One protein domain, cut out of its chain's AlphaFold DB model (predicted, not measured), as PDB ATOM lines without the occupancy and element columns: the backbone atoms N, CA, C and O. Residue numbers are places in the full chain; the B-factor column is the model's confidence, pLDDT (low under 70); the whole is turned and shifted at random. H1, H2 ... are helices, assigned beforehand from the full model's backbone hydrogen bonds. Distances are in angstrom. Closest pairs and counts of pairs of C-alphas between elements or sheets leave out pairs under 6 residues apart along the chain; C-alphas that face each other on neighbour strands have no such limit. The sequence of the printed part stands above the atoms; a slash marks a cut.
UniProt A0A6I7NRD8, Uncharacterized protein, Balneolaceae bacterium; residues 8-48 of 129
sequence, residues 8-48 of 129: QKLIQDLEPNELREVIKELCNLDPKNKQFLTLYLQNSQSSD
ATOM      1  N   GLN A   8     131.191 150.728 142.408       75.31
ATOM      2  CA  GLN A   8     130.407 151.775 143.085       75.31
ATOM      3  C   GLN A   8     130.712 153.215 142.639       75.31
ATOM      4  O   GLN A   8     129.794 154.018 142.568       75.31
ATOM      5  N   LYS A   9     131.973 153.535 142.321       81.62
ATOM      6  CA  LYS A   9     132.357 154.863 141.820       81.62
ATOM      7  C   LYS A   9     132.006 155.032 140.345       81.62
ATOM      8  O   LYS A   9     131.596 156.100 139.940       81.62
ATOM      9  N   LEU A  10     132.131 153.965 139.559       80.56
ATOM     10  CA  LEU A  10     131.836 153.984 138.125       80.56
ATOM     11  C   LEU A  10     130.341 154.142 137.826       80.56
ATOM     12  O   LEU A  10     129.994 154.729 136.815       80.56
ATOM     13  N   ILE A  11     129.466 153.620 138.692       82.81
ATOM     14  CA  ILE A  11     128.002 153.763 138.562       82.81
ATOM     15  C   ILE A  11     127.466 155.076 139.149       82.81
ATOM     16  O   ILE A  11     126.328 155.422 138.858       82.81
ATOM     17  N   GLN A  12     128.240 155.791 139.976       81.62
ATOM     18  CA  GLN A  12     127.807 157.060 140.581       81.62
ATOM     19  C   GLN A  12     127.709 158.201 139.567       81.62
ATOM     20  O   GLN A  12     126.840 159.052 139.712       81.62
ATOM     21  N   ASP A  13     128.578 158.184 138.559       83.38
ATOM     22  CA  ASP A  13     128.676 159.238 137.548       83.38
ATOM     23  C   ASP A  13     127.812 158.952 136.303       83.38
ATOM     24  O   ASP A  13     127.850 159.718 135.346       83.38
ATOM     25  N   LEU A  14     127.059 157.841 136.283       86.19
ATOM     26  CA  LEU A  14     126.216 157.470 135.143       86.19
ATOM     27  C   LEU A  14     124.902 158.244 135.140       86.19
ATOM     28  O   LEU A  14     124.197 158.321 136.152       86.19
ATOM     29  N   GLU A  15     124.513 158.710 133.957       88.19
ATOM     30  CA  GLU A  15     123.215 159.339 133.762       88.19
ATOM     31  C   GLU A  15     122.072 158.310 133.883       88.19
ATOM     32  O   GLU A  15     122.248 157.121 133.583       88.19
ATOM     33  N   PRO A  16     120.844 158.728 134.256       85.12
ATOM     34  CA  PRO A  16     119.727 157.808 134.483       85.12
ATOM     35  C   PRO A  16     119.403 156.887 133.299       85.12
ATOM     36  O   PRO A  16     118.933 155.767 133.501       85.12
ATOM     37  N   ASN A  17     119.629 157.344 132.065       87.75
ATOM     38  CA  ASN A  17     119.409 156.540 130.862       87.75
ATOM     39  C   ASN A  17     120.505 155.490 130.663       87.75
ATOM     40  O   ASN A  17     120.197 154.348 130.331       87.75
ATOM     41  N   GLU A  18     121.761 155.843 130.925       87.31
ATOM     42  CA  GLU A  18     122.892 154.917 130.829       87.31
ATOM     43  C   GLU A  18     122.767 153.816 131.883       87.31
ATOM     44  O   GLU A  18     122.930 152.634 131.582       87.31
ATOM     45  N   LEU A  19     122.355 154.181 133.101       87.62
ATOM     46  CA  LEU A  19     122.094 153.217 134.165       87.62
ATOM     47  C   LEU A  19     120.982 152.224 133.784       87.62
ATOM     48  O   LEU A  19     121.095 151.030 134.067       87.62
ATOM     49  N   ARG A  20     119.917 152.688 133.115       87.25
ATOM     50  CA  ARG A  20     118.837 151.811 132.625       87.25
ATOM     51  C   ARG A  20     119.342 150.811 131.590       87.25
ATOM     52  O   ARG A  20     118.938 149.652 131.650       87.25
ATOM     53  N   GLU A  21     120.208 151.233 130.673       91.06
ATOM     54  CA  GLU A  21     120.790 150.330 129.674       91.06
ATOM     55  C   GLU A  21     121.712 149.293 130.321       91.06
ATOM     56  O   GLU A  21     121.546 148.099 130.074       91.06
ATOM     57  N   VAL A  22     122.566 149.701 131.263       90.75
ATOM     58  CA  VAL A  22     123.410 148.766 132.028       90.75
ATOM     59  C   VAL A  22     122.563 147.728 132.776       90.75
ATOM     60  O   VAL A  22     122.878 146.537 132.777       90.75
ATOM     61  N   ILE A  23     121.449 148.139 133.389       89.44
ATOM     62  CA  ILE A  23     120.531 147.220 134.080       89.44
ATOM     63  C   ILE A  23     119.883 146.226 133.100       89.44
ATOM     64  O   ILE A  23     119.746 145.042 133.431       89.44
ATOM     65  N   LYS A  24     119.504 146.668 131.893       89.81
ATOM     66  CA  LYS A  24     118.977 145.775 130.845       89.81
ATOM     67  C   LYS A  24     120.032 144.777 130.382       89.81
ATOM     68  O   LYS A  24     119.728 143.591 130.261       89.81
ATOM     69  N   GLU A  25     121.266 145.224 130.171       91.50
ATOM     70  CA  GLU A  25     122.376 144.339 129.814       91.50
ATOM     71  C   GLU A  25     122.634 143.296 130.903       91.50
ATOM     72  O   GLU A  25     122.731 142.106 130.603       91.50
ATOM     73  N   LEU A  26     122.631 143.696 132.179       90.81
ATOM     74  CA  LEU A  26     122.749 142.762 133.302       90.81
ATOM     75  C   LEU A  26     121.628 141.714 133.308       90.81
ATOM     76  O   LEU A  26     121.903 140.542 133.572       90.81
ATOM     77  N   CYS A  27     120.390 142.107 132.993       89.06
ATOM     78  CA  CYS A  27     119.269 141.174 132.848       89.06
ATOM     79  C   CYS A  27     119.465 140.181 131.695       89.06
ATOM     80  O   CYS A  27     119.043 139.031 131.810       89.06
ATOM     81  N   ASN A  28     120.074 140.621 130.594       89.06
ATOM     82  CA  ASN A  28     120.341 139.776 129.429       89.06
ATOM     83  C   ASN A  28     121.516 138.814 129.660       89.06
ATOM     84  O   ASN A  28     121.543 137.736 129.071       89.06
ATOM     85  N   LEU A  29     122.469 139.188 130.518       91.62
ATOM     86  CA  LEU A  29     123.660 138.390 130.818       91.62
ATOM     87  C   LEU A  29     123.379 137.181 131.722       91.62
ATOM     88  O   LEU A  29     123.993 136.134 131.533       91.62
ATOM     89  N   ASP A  30     122.479 137.308 132.702       85.12
ATOM     90  CA  ASP A  30     122.124 136.204 133.603       85.12
ATOM     91  C   ASP A  30     120.623 136.241 133.954       85.12
ATOM     92  O   ASP A  30     120.148 137.230 134.529       85.12
ATOM     93  N   PRO A  31     119.865 135.153 133.702       80.00
ATOM     94  CA  PRO A  31     118.474 135.026 134.139       80.00
ATOM     95  C   PRO A  31     118.258 135.307 135.634       80.00
ATOM     96  O   PRO A  31     117.188 135.783 136.020       80.00
ATOM     97  N   LYS A  32     119.263 135.062 136.484       71.06
ATOM     98  CA  LYS A  32     119.215 135.374 137.919       71.06
ATOM     99  C   LYS A  32     119.191 136.870 138.198       71.06
ATOM    100  O   LYS A  32     118.512 137.277 139.134       71.06
ATOM    101  N   ASN A  33     119.870 137.692 137.393       81.62
ATOM    102  CA  ASN A  33     119.818 139.151 137.530       81.62
ATOM    103  C   ASN A  33     118.414 139.659 137.211       81.62
ATOM    104  O   ASN A  33     117.868 140.482 137.944       81.62
ATOM    105  N   LYS A  34     117.805 139.104 136.158       80.00
ATOM    106  CA  LYS A  34     116.415 139.395 135.805       80.00
ATOM    107  C   LYS A  34     115.457 138.968 136.915       80.00
ATOM    108  O   LYS A  34     114.599 139.761 137.284       80.00
ATOM    109  N   GLN A  35     115.611 137.763 137.471       71.31
ATOM    110  CA  GLN A  35     114.797 137.302 138.602       71.31
ATOM    111  C   GLN A  35     114.972 138.219 139.820       71.31
ATOM    112  O   GLN A  35     113.981 138.678 140.376       71.31
ATOM    113  N   PHE A  36     116.211 138.555 140.187       76.00
ATOM    114  CA  PHE A  36     116.504 139.456 141.302       76.00
ATOM    115  C   PHE A  36     115.878 140.841 141.118       76.00
ATOM    116  O   PHE A  36     115.224 141.328 142.032       76.00
ATOM    117  N   LEU A  37     116.042 141.470 139.950       78.62
ATOM    118  CA  LEU A  37     115.486 142.797 139.673       78.62
ATOM    119  C   LEU A  37     113.963 142.775 139.583       78.62
ATOM    120  O   LEU A  37     113.322 143.714 140.035       78.62
ATOM    121  N   THR A  38     113.391 141.705 139.028       73.62
ATOM    122  CA  THR A  38     111.937 141.509 138.978       73.62
ATOM    123  C   THR A  38     111.378 141.451 140.390       73.62
ATOM    124  O   THR A  38     110.495 142.239 140.701       73.62
ATOM    125  N   LEU A  39     111.969 140.626 141.261       64.06
ATOM    126  CA  LEU A  39     111.610 140.580 142.676       64.06
ATOM    127  C   LEU A  39     111.808 141.957 143.315       64.06
ATOM    128  O   LEU A  39     110.854 142.562 143.773       64.06
ATOM    129  N   TYR A  40     113.008 142.532 143.261       70.62
ATOM    130  CA  TYR A  40     113.305 143.823 143.887       70.62
ATOM    131  C   TYR A  40     112.341 144.952 143.470       70.62
ATOM    132  O   TYR A  40     111.882 145.713 144.320       70.62
ATOM    133  N   LEU A  41     112.009 145.058 142.179       72.00
ATOM    134  CA  LEU A  41     111.132 146.107 141.648       72.00
ATOM    135  C   LEU A  41     109.650 145.824 141.912       72.00
ATOM    136  O   LEU A  41     108.926 146.753 142.270       72.00
ATOM    137  N   GLN A  42     109.196 144.575 141.787       63.28
ATOM    138  CA  GLN A  42     107.820 144.196 142.132       63.28
ATOM    139  C   GLN A  42     107.555 144.368 143.632       63.28
ATOM    140  O   GLN A  42     106.502 144.868 144.001       63.28
ATOM    141  N   ASN A  43     108.551 144.090 144.476       52.44
ATOM    142  CA  ASN A  43     108.470 144.214 145.936       52.44
ATOM    143  C   ASN A  43     108.567 145.664 146.432       52.44
ATOM    144  O   ASN A  43     108.215 145.956 147.572       52.44
ATOM    145  N   SER A  44     109.079 146.575 145.596       52.12
ATOM    146  CA  SER A  44     109.106 148.014 145.889       52.12
ATOM    147  C   SER A  44     107.748 148.694 145.672       52.12
ATOM    148  O   SER A  44     107.531 149.799 146.167       52.12
ATOM    149  N   GLN A  45     106.818 148.026 144.979       54.75
ATOM    150  CA  GLN A  45     105.398 148.358 145.032       54.75
ATOM    151  C   GLN A  45     104.782 147.508 146.146       54.75
ATOM    152  O   GLN A  45     104.884 146.289 146.132       54.75
ATOM    153  N   SER A  46     104.198 148.161 147.146       50.75
ATOM    154  CA  SER A  46     103.801 147.644 148.468       50.75
ATOM    155  C   SER A  46     102.803 146.468 148.512       50.75
ATOM    156  O   SER A  46     102.206 146.226 149.555       50.75
ATOM    157  N   SER A  47     102.553 145.774 147.406       55.44
ATOM    158  CA  SER A  47     101.411 144.874 147.225       55.44
ATOM    159  C   SER A  47     101.726 143.377 147.204       55.44
ATOM    160  O   SER A  47     100.774 142.610 147.154       55.44
ATOM    161  N   ASP A  48     102.988 142.930 147.265       73.00
ATOM    162  CA  ASP A  48     103.273 141.478 147.277       73.00
ATOM    163  C   ASP A  48     104.470 141.058 148.148       73.00
ATOM    164  O   ASP A  48     105.268 140.204 147.775       73.00
TER     165      ASP A  48
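Overview. This is residues 8 to 48 of the 129 residues of an uncharacterized protein of Balneolaceae bacterium (UniProt A0A6I7NRD8). Two helices, H1 and H2, meet near their ends in an open V, joined at the point by a tight link. Residues 40 to 47, at the far end of H2 and beyond it, stick out. The printed part has 41 residues with two named helices, H1 then H2, and no named strand: all helix. It is loose, with a radius of gyration of the C-alphas of 11.8 A, and spans 32 by 22 by 17 A.

Arrangement. H1, residues 16 to 29, and H2, residues 31 to 43, touch only at the corner by their link, through residues 26 to 28 and 33 to 37. The closest C-alphas are those of Cys 27 and Lys 34, 4.5 A apart. The helices run opposite ways at a steep tilt of 50 degrees. In H1 and H2 every O i to N i+4 pair is within hydrogen-bond range.

Along the chain. H1 is 20.1 A long and begins at C-alpha 16 (119.727, 157.808, 134.483). H2 is 18.0 A long and ends at C-alpha 43 (108.470, 144.214, 145.936).

Size, cuts and confidence. The C-alphas farthest apart, those of Leu 10 and Ser 47, are 33.0 A apart. The printed part has no cut. The pLDDT is under 70 at residue 39 and residues 42 to 47.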